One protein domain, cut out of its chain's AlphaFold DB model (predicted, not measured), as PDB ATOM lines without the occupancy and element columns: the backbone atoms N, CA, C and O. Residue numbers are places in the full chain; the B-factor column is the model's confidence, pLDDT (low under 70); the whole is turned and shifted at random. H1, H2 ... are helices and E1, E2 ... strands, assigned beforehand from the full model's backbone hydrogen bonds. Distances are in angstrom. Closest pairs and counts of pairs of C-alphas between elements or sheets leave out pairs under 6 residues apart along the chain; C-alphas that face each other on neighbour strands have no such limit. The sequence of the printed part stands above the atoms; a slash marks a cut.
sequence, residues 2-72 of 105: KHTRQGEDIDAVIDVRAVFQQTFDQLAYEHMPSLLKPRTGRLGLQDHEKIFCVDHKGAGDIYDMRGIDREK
ATOM      1  N   LYS A   2      11.046   4.845 -40.795       85.50
ATOM      2  CA  LYS A   2      10.440   6.154 -40.477       85.50
ATOM      3  C   LYS A   2      11.400   7.108 -39.751       85.50
ATOM      4  O   LYS A   2      11.310   8.305 -39.965       85.50
ATOM      5  N   HIS A   3      12.290   6.568 -38.918       91.62
ATOM      6  CA  HIS A   3      13.131   7.350 -37.998       91.62
ATOM      7  C   HIS A   3      14.640   7.257 -38.279       91.62
ATOM      8  O   HIS A   3      15.417   7.961 -37.649       91.62
ATOM      9  N   THR A   4      15.053   6.410 -39.224       92.12
ATOM     10  CA  THR A   4      16.449   6.280 -39.678       92.12
ATOM     11  C   THR A   4      16.623   7.109 -40.944       92.12
ATOM     12  O   THR A   4      15.801   6.981 -41.862       92.12
ATOM     13  N   ARG A   5      17.651   7.965 -41.016       91.88
ATOM     14  CA  ARG A   5      17.833   8.843 -42.179       91.88
ATOM     15  C   ARG A   5      18.310   8.050 -43.388       91.88
ATOM     16  O   ARG A   5      18.857   6.954 -43.288       91.88
ATOM     17  N   GLN A   6      18.106   8.621 -44.569       91.25
ATOM     18  CA  GLN A   6      18.585   8.008 -45.801       91.25
ATOM     19  C   GLN A   6      20.117   7.919 -45.795       91.25
ATOM     20  O   GLN A   6      20.796   8.921 -45.594       91.25
ATOM     21  N   GLY A   7      20.642   6.720 -46.049       89.94
ATOM     22  CA  GLY A   7      22.081   6.451 -46.079       89.94
ATOM     23  C   GLY A   7      22.709   6.157 -44.715       89.94
ATOM     24  O   GLY A   7      23.894   5.843 -44.680       89.94
ATOM     25  N   GLU A   8      21.948   6.231 -43.618       93.69
ATOM     26  CA  GLU A   8      22.393   5.723 -42.317       93.69
ATOM     27  C   GLU A   8      22.235   4.200 -42.240       93.69
ATOM     28  O   GLU A   8      21.374   3.610 -42.904       93.69
ATOM     29  N   ASP A   9      23.064   3.579 -41.402       94.88
ATOM     30  CA  ASP A   9      22.944   2.164 -41.075       94.88
ATOM     31  C   ASP A   9      21.577   1.878 -40.429       94.88
ATOM     32  O   ASP A   9      20.991   2.714 -39.735       94.88
ATOM     33  N   ILE A  10      21.048   0.680 -40.675       93.81
ATOM     34  CA  ILE A  10      19.689   0.285 -40.274       93.81
ATOM     35  C   ILE A  10      19.452   0.376 -38.755       93.81
ATOM     36  O   ILE A  10      18.323   0.590 -38.315       93.81
ATOM     37  N   ASP A  11      20.519   0.251 -37.973       93.88
ATOM     38  CA  ASP A  11      20.581   0.247 -36.515       93.88
ATOM     39  C   ASP A  11      21.172   1.541 -35.922       93.88
ATOM     40  O   ASP A  11      21.380   1.625 -34.715       93.88
ATOM     41  N   ALA A  12      21.400   2.580 -36.737       94.81
ATOM     42  CA  ALA A  12      22.038   3.826 -36.296       94.81
ATOM     43  C   ALA A  12      21.242   4.593 -35.221       94.81
ATOM     44  O   ALA A  12      21.822   5.312 -34.408       94.81
ATOM     45  N   VAL A  13      19.910   4.464 -35.227       95.69
ATOM     46  CA  VAL A  13      19.006   5.165 -34.294       95.69
ATOM     47  C   VAL A  13      18.399   4.211 -33.265       95.69
ATOM     48  O   VAL A  13      18.235   4.578 -32.103       95.69
ATOM     49  N   ILE A  14      18.049   2.994 -33.687       96.19
ATOM     50  CA  ILE A  14      17.425   1.970 -32.845       96.19
ATOM     51  C   ILE A  14      18.250   0.691 -32.986       96.19
ATOM     52  O   ILE A  14      18.165   0.011 -34.007       96.19
ATOM     53  N   ASP A  15      19.027   0.361 -31.952       97.00
ATOM     54  CA  ASP A  15      19.787  -0.890 -31.885       97.00
ATOM     55  C   ASP A  15      18.860  -2.041 -31.468       97.00
ATOM     56  O   ASP A  15      18.339  -2.065 -30.350       97.00
ATOM     57  N   VAL A  16      18.629  -2.988 -32.378       97.06
ATOM     58  CA  VAL A  16      17.764  -4.150 -32.142       97.06
ATOM     59  C   VAL A  16      18.624  -5.360 -31.809       97.06
ATOM     60  O   VAL A  16      19.448  -5.788 -32.615       97.06
ATOM     61  N   ARG A  17      18.376  -5.960 -30.643       98.25
ATOM     62  CA  ARG A  17      19.029  -7.198 -30.204       98.25
ATOM     63  C   ARG A  17      17.990  -8.259 -29.887       98.25
ATOM     64  O   ARG A  17      16.992  -7.973 -29.230       98.25
ATOM     65  N   ALA A  18      18.243  -9.485 -30.330       97.88
ATOM     66  CA  ALA A  18      17.394 -10.637 -30.063       97.88
ATOM     67  C   ALA A  18      18.082 -11.587 -29.080       97.88
ATOM     68  O   ALA A  18      19.246 -11.936 -29.265       97.88
ATOM     69  N   VAL A  19      17.351 -12.026 -28.055       97.38
ATOM     70  CA  VAL A  19      17.825 -13.004 -27.069       97.38
ATOM     71  C   VAL A  19      16.935 -14.240 -27.145       97.38
ATOM     72  O   VAL A  19      15.764 -14.194 -26.772       97.38
ATOM     73  N   PHE A  20      17.482 -15.342 -27.644       96.44
ATOM     74  CA  PHE A  20      16.766 -16.603 -27.825       96.44
ATOM     75  C   PHE A  20      16.882 -17.508 -26.593       96.44
ATOM     76  O   PHE A  20      17.863 -17.440 -25.855       96.44
ATOM     77  N   GLN A  21      15.877 -18.367 -26.390       95.31
ATOM     78  CA  GLN A  21      15.854 -19.367 -25.311       95.31
ATOM     79  C   GLN A  21      16.779 -20.559 -25.585       95.31
ATOM     80  O   GLN A  21      17.144 -21.283 -24.667       95.31
ATOM     81  N   GLN A  22      17.107 -20.799 -26.853       94.12
ATOM     82  CA  GLN A  22      18.007 -21.857 -27.298       94.12
ATOM     83  C   GLN A  22      19.466 -21.511 -26.990       94.12
ATOM     84  O   GLN A  22      19.809 -20.343 -26.798       94.12
ATOM     85  N   THR A  23      20.334 -22.521 -27.003       92.62
ATOM     86  CA  THR A  23      21.789 -22.329 -26.974       92.62
ATOM     87  C   THR A  23      22.332 -21.989 -28.367       92.62
ATOM     88  O   THR A  23      21.689 -22.230 -29.390       92.62
ATOM     89  N   PHE A  24      23.532 -21.402 -28.426       90.75
ATOM     90  CA  PHE A  24      24.100 -20.862 -29.672       90.75
ATOM     91  C   PHE A  24      24.315 -21.920 -30.769       90.75
ATOM     92  O   PHE A  24      24.239 -21.601 -31.950       90.75
ATOM     93  N   ASP A  25      24.562 -23.173 -30.388       91.06
ATOM     94  CA  ASP A  25      24.749 -24.318 -31.280       91.06
ATOM     95  C   ASP A  25      23.436 -24.831 -31.894       91.06
ATOM     96  O   ASP A  25      23.453 -25.548 -32.892       91.06
ATOM     97  N   GLN A  26      22.293 -24.430 -31.334       92.31
ATOM     98  CA  GLN A  26      20.960 -24.784 -31.824       92.31
ATOM     99  C   GLN A  26      20.382 -23.736 -32.785       92.31
ATOM    100  O   GLN A  26      19.374 -23.996 -33.448       92.31
ATOM    101  N   LEU A  27      20.986 -22.545 -32.876       92.44
ATOM    102  CA  LEU A  27      20.518 -21.485 -33.763       92.44
ATOM    103  C   LEU A  27      21.143 -21.590 -35.156       92.44
ATOM    104  O   LEU A  27      22.355 -21.504 -35.339       92.44
ATOM    105  N   ALA A  28      20.289 -21.645 -36.177       92.69
ATOM    106  CA  ALA A  28      20.707 -21.515 -37.568       92.69
ATOM    107  C   ALA A  28      20.922 -20.034 -37.932       92.69
ATOM    108  O   ALA A  28      20.061 -19.405 -38.550       92.69
ATOM    109  N   TYR A  29      22.076 -19.472 -37.553       90.38
ATOM    110  CA  TYR A  29      22.435 -18.067 -37.813       90.38
ATOM    111  C   TYR A  29      22.236 -17.660 -39.289       90.38
ATOM    112  O   TYR A  29      21.700 -16.593 -39.598       90.38
ATOM    113  N   GLU A  30      22.575 -18.547 -40.223       90.50
ATOM    114  CA  GLU A  30      22.433 -18.319 -41.669       90.50
ATOM    115  C   GLU A  30      20.985 -18.036 -42.107       90.50
ATOM    116  O   GLU A  30      20.760 -17.269 -43.043       90.50
ATOM    117  N   HIS A  31      19.991 -18.548 -41.379       93.12
ATOM    118  CA  HIS A  31      18.569 -18.351 -41.683       93.12
ATOM    119  C   HIS A  31      17.943 -17.149 -40.966       93.12
ATOM    120  O   HIS A  31      16.766 -16.857 -41.168       93.12
ATOM    121  N   MET A  32      18.712 -16.435 -40.141       94.75
ATOM    122  CA  MET A  32      18.197 -15.283 -39.405       94.75
ATOM    123  C   MET A  32      17.839 -14.118 -40.343       94.75
ATOM    124  O   MET A  32      18.502 -13.934 -41.373       94.75
ATOM    125  N   PRO A  33      16.828 -13.299 -39.997       95.44
ATOM    126  CA  PRO A  33      16.471 -12.107 -40.760       95.44
ATOM    127  C   PRO A  33      17.644 -11.134 -40.905       95.44
ATOM    128  O   PRO A  33      18.472 -11.001 -40.003       95.44
ATOM    129  N   SER A  34      17.675 -10.381 -42.005       94.81
ATOM    130  CA  SER A  34      18.724  -9.381 -42.264       94.81
ATOM    131  C   SER A  34      18.794  -8.270 -41.214       94.81
ATOM    132  O   SER A  34      19.870  -7.730 -40.989       94.81
ATOM    133  N   LEU A  35      17.690  -7.961 -40.527       94.81
ATOM    134  CA  LEU A  35      17.678  -7.019 -39.402       94.81
ATOM    135  C   LEU A  35      18.589  -7.471 -38.247       94.81
ATOM    136  O   LEU A  35      19.181  -6.635 -37.578       94.81
ATOM    137  N   LEU A  36      18.717  -8.784 -38.035       96.50
ATOM    138  CA  LEU A  36      19.588  -9.372 -37.012       96.50
ATOM    139  C   LEU A  36      20.981  -9.735 -37.555       96.50
ATOM    140  O   LEU A  36      21.788 -10.335 -36.849       96.50
ATOM    141  N   LYS A  37      21.251  -9.401 -38.822       96.44
ATOM    142  CA  LYS A  37      22.548  -9.559 -39.494       96.44
ATOM    143  C   LYS A  37      22.830  -8.350 -40.393       96.44
ATOM    144  O   LYS A  37      23.024  -8.523 -41.604       96.44
ATOM    145  N   PRO A  38      22.745  -7.119 -39.859       96.25
ATOM    146  CA  PRO A  38      22.820  -5.941 -40.698       96.25
ATOM    147  C   PRO A  38      24.226  -5.805 -41.279       96.25
ATOM    148  O   PRO A  38      25.213  -6.216 -40.673       96.25
ATOM    149  N   ARG A  39      24.320  -5.232 -42.480       95.62
ATOM    150  CA  ARG A  39      25.598  -4.800 -43.047       95.62
ATOM    151  C   ARG A  39      25.754  -3.315 -42.785       95.62
ATOM    152  O   ARG A  39      24.909  -2.551 -43.244       95.62
ATOM    153  N   THR A  40      26.800  -2.943 -42.062       93.94
ATOM    154  CA  THR A  40      26.966  -1.594 -41.516       93.94
ATOM    155  C   THR A  40      28.333  -1.005 -41.852       93.94
ATOM    156  O   THR A  40      29.279  -1.698 -42.263       93.94
ATOM    157  N   GLY A  41      28.431   0.316 -41.709       92.06
ATOM    158  CA  GLY A  41      29.643   1.078 -41.946       92.06
ATOM    159  C   GLY A  41      30.061   1.160 -43.417       92.06
ATOM    160  O   GLY A  41      29.490   0.565 -44.329       92.06
ATOM    161  N   ARG A  42      31.143   1.907 -43.665       93.62
ATOM    162  CA  ARG A  42      31.605   2.255 -45.024       93.62
ATOM    163  C   ARG A  42      31.941   1.049 -45.911       93.62
ATOM    164  O   ARG A  42      31.906   1.165 -47.131       93.62
ATOM    165  N   LEU A  43      32.320  -0.074 -45.306       96.31
ATOM    166  CA  LEU A  43      32.703  -1.295 -46.018       96.31
ATOM    167  C   LEU A  43      31.547  -2.302 -46.144       96.31
ATOM    168  O   LEU A  43      31.733  -3.338 -46.778       96.31
ATOM    169  N   GLY A  44      30.377  -2.017 -45.558       94.88
ATOM    170  CA  GLY A  44      29.224  -2.920 -45.574       94.88
ATOM    171  C   GLY A  44      29.524  -4.277 -44.935       94.88
ATOM    172  O   GLY A  44      29.098  -5.310 -45.460       94.88
ATOM    173  N   LEU A  45      30.298  -4.279 -43.846       96.75
ATOM    174  CA  LEU A  45      30.631  -5.503 -43.122       96.75
ATOM    175  C   LEU A  45      29.416  -5.970 -42.334       96.75
ATOM    176  O   LEU A  45      28.619  -5.160 -41.872       96.75
ATOM    177  N   GLN A  46      29.271  -7.283 -42.202       96.56
ATOM    178  CA  GLN A  46      28.179  -7.855 -41.433       96.56
ATOM    179  C   GLN A  46      28.440  -7.690 -39.934       96.56
ATOM    180  O   GLN A  46      29.492  -8.088 -39.440       96.56
ATOM    181  N   ASP A  47      27.465  -7.130 -39.225       96.12
ATOM    182  CA  ASP A  47      27.425  -7.116 -37.769       96.12
ATOM    183  C   ASP A  47      26.905  -8.476 -37.267       96.12
ATOM    184  O   ASP A  47      25.817  -8.935 -37.634       96.12
ATOM    185  N   HIS A  48      27.717  -9.139 -36.444       95.38
ATOM    186  CA  HIS A  48      27.422 -10.444 -35.852       95.38
ATOM    187  C   HIS A  48      26.910 -10.345 -34.402       95.38
ATOM    188  O   HIS A  48      26.618 -11.370 -33.791       95.38
ATOM    189  N   GLU A  49      26.760  -9.137 -33.853       95.31
ATOM    190  CA  GLU A  49      26.537  -8.878 -32.424       95.31
ATOM    191  C   GLU A  49      25.068  -8.568 -32.072       95.31
ATOM    192  O   GLU A  49      24.771  -8.041 -30.999       95.31
ATOM    193  N   LYS A  50      24.116  -8.901 -32.955       97.50
ATOM    194  CA  LYS A  50      22.675  -8.660 -32.727       97.50
ATOM    195  C   LYS A  50      21.920  -9.842 -32.115       97.50
ATOM    196  O   LYS A  50      20.767  -9.684 -31.714       97.50
ATOM    197  N   ILE A  51      22.530 -11.026 -32.065       97.38
ATOM    198  CA  ILE A  51      21.864 -12.276 -31.678       97.38
ATOM    199  C   ILE A  51      22.559 -12.888 -30.469       97.38
ATOM    200  O   ILE A  51      23.760 -13.135 -30.484       97.38
ATOM    201  N   PHE A  52      21.767 -13.183 -29.445       96.31
ATOM    202  CA  PHE A  52      22.203 -13.766 -28.186       96.31
ATOM    203  C   PHE A  52      21.344 -14.978 -27.836       96.31
ATOM    204  O   PHE A  52      20.266 -15.195 -28.389       96.31
ATOM    205  N   CYS A  53      21.839 -15.774 -26.902       95.75
ATOM    206  CA  CYS A  53      21.242 -17.018 -26.434       95.75
ATOM    207  C   CYS A  53      21.287 -17.055 -24.909       95.75
ATOM    208  O   CYS A  53      22.043 -16.295 -24.295       95.75
ATOM    209  N   VAL A  54      20.538 -17.975 -24.310       94.69
ATOM    210  CA  VAL A  54      20.757 -18.328 -22.904       94.69
ATOM    211  C   VAL A  54      22.168 -18.886 -22.715       94.69
ATOM    212  O   VAL A  54      22.750 -19.507 -23.615       94.69
ATOM    213  N   ASP A  55      22.737 -18.643 -21.539       92.06
ATOM    214  CA  ASP A  55      24.063 -19.146 -21.227       92.06
ATOM    215  C   ASP A  55      24.029 -20.651 -20.920       92.06
ATOM    216  O   ASP A  55      23.181 -21.141 -20.179       92.06
ATOM    217  N   HIS A  56      25.000 -21.380 -21.464       85.06
ATOM    218  CA  HIS A  56      25.192 -22.817 -21.241       85.06
ATOM    219  C   HIS A  56      26.396 -23.106 -20.326       85.06
ATOM    220  O   HIS A  56      26.729 -24.267 -20.094       85.06
ATOM    221  N   LYS A  57      27.082 -22.065 -19.833       87.69
ATOM    222  CA  LYS A  57      28.312 -22.149 -19.028       87.69
ATOM    223  C   LYS A  57      28.085 -21.893 -17.534       87.69
ATOM    224  O   LYS A  57      29.046 -21.905 -16.769       87.69
ATOM    225  N   GLY A  58      26.838 -21.700 -17.109       87.06
ATOM    226  CA  GLY A  58      26.446 -21.568 -15.704       87.06
ATOM    227  C   GLY A  58      26.271 -20.133 -15.195       87.06
ATOM    228  O   GLY A  58      26.093 -19.951 -13.995       87.06
ATOM    229  N   ALA A  59      26.278 -19.119 -16.065       88.81
ATOM    230  CA  ALA A  59      25.920 -17.739 -15.714       88.81
ATOM    231  C   ALA A  59      24.417 -17.567 -15.412       88.81
ATOM    232  O   ALA A  59      24.023 -16.575 -14.798       88.81
ATOM    233  N   GLY A  60      23.600 -18.548 -15.805       90.62
ATOM    234  CA  GLY A  60      22.165 -18.603 -15.551       90.62
ATOM    235  C   GLY A  60      21.324 -18.311 -16.791       90.62
ATOM    236  O   GLY A  60      21.792 -17.738 -17.778       90.62
ATOM    237  N   ASP A  61      20.063 -18.728 -16.736       94.62
ATOM    238  CA  ASP A  61      19.089 -18.471 -17.791       94.62
ATOM    239  C   ASP A  61      18.444 -17.096 -17.573       94.62
ATOM    240  O   ASP A  61      17.729 -16.867 -16.595       94.62
ATOM    241  N   ILE A  62      18.693 -16.166 -18.498       96.00
ATOM    242  CA  ILE A  62      18.167 -14.801 -18.416       96.00
ATOM    243  C   ILE A  62      16.632 -14.749 -18.398       96.00
ATOM    244  O   ILE A  62      16.083 -13.833 -17.782       96.00
ATOM    245  N   TYR A  63      15.944 -15.720 -19.010       96.94
ATOM    246  CA  TYR A  63      14.485 -15.798 -18.966       96.94
ATOM    247  C   TYR A  63      14.012 -16.049 -17.537       96.94
ATOM    248  O   TYR A  63      13.181 -15.295 -17.031       96.94
ATOM    249  N   ASP A  64      14.607 -17.019 -16.841       95.94
ATOM    250  CA  ASP A  64      14.249 -17.319 -15.451       95.94
ATOM    251  C   ASP A  64      14.691 -16.193 -14.508       95.94
ATOM    252  O   ASP A  64      13.926 -15.734 -13.660       95.94
ATOM    253  N   MET A  65      15.907 -15.670 -14.697       96.38
ATOM    254  CA  MET A  65      16.477 -14.601 -13.868       96.38
ATOM    255  C   MET A  65      15.720 -13.271 -13.959       96.38
ATOM    256  O   MET A  65      15.930 -12.389 -13.119       96.38
ATOM    257  N   ARG A  66      14.926 -13.059 -15.013       96.56
ATOM    258  CA  ARG A  66      14.141 -11.834 -15.231       96.56
ATOM    259  C   ARG A  66      12.635 -12.085 -15.278       96.56
ATOM    260  O   ARG A  66      11.892 -11.124 -15.448       96.56
ATOM    261  N   GLY A  67      12.193 -13.328 -15.087       96.69
ATOM    262  CA  GLY A  67      10.779 -13.698 -15.137       96.69
ATOM    263  C   GLY A  67      10.140 -13.439 -16.504       96.69
ATOM    264  O   GLY A  67       9.003 -12.978 -16.566       96.69
ATOM    265  N   ILE A  68      10.879 -13.675 -17.591       97.75
ATOM    266  CA  ILE A  68      10.366 -13.512 -18.955       97.75
ATOM    267  C   ILE A  68       9.443 -14.692 -19.269       97.75
ATOM    268  O   ILE A  68       9.833 -15.851 -19.136       97.75
ATOM    269  N   ASP A  69       8.226 -14.389 -19.722       97.75
ATOM    270  CA  ASP A  69       7.275 -15.395 -20.194       97.75
ATOM    271  C   ASP A  69       7.874 -16.150 -21.393       97.75
ATOM    272  O   ASP A  69       8.181 -15.561 -22.431       97.75
ATOM    273  N   ARG A  70       8.074 -17.460 -21.238       96.94
ATOM    274  CA  ARG A  70       8.719 -18.311 -22.249       96.94
ATOM    275  C   ARG A  70       7.827 -18.606 -23.449       96.94
ATOM    276  O   ARG A  70       8.350 -18.894 -24.523       96.94
ATOM    277  N   GLU A  71       6.511 -18.557 -23.280       97.69
ATOM    278  CA  GLU A  71       5.560 -18.832 -24.357       97.69
ATOM    279  C   GLU A  71       5.308 -17.578 -25.191       97.69
ATOM    280  O   GLU A  71       5.225 -17.648 -26.417       97.69
ATOM    281  N   LYS A  72       5.212 -16.418 -24.534       97.25
ATOM    282  CA  LYS A  72       4.857 -15.147 -25.181       97.25
ATOM    283  C   LYS A  72       6.062 -14.285 -25.545       97.25
ATOM    284  O   LYS A  72       5.981 -13.491 -26.480       97.25
TER     285      LYS A  72
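This is residues 2 to 72 of the 105 residues of the protein "Phenol 2-monooxygenase" of Hydrogenophaga sp. T4 (UniProt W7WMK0). Little regular structure: an elongated, loose chain of loops, with two short strands, E1 and E2, side by side between a loop end holding residues 2 to 13 and 39 to 46 and another end with H1. The 71 printed residues hold E1, E2 and H1 in that order, only 11 residues in named elements, class mixed; the two-strand sheet, order E1, E2, is parallel. The radius of gyration of the C-alphas is 14.7 A; the spans are 40 by 24 by 20 A.

E1, residues 18 to 20, and E2, residues 51 to 53, are parallel neighbours at 27 degrees; N 52 and O 18 are within hydrogen-bond range at 2.8 A. Residues 39 to 40 pair antiparallel with 45 to 46. H1, residues 62 to 66, is apart from E1; its O i to N i+4 pair is within hydrogen-bond range.

E1, 6.4 A long, begins at C-alpha 18 (17.394, -10.637, -30.063). E2 measures 7.1 A. H1, 5.9 A, ends at C-alpha 66 (14.141, -11.834, -15.231).

The farthest C-alphas, Gln 6 and Gly 58, are 42.9 A apart. The E1 to E2 link is long, 30 residues. The printed part has no cut; no printed residue is under 70 in pLDDT.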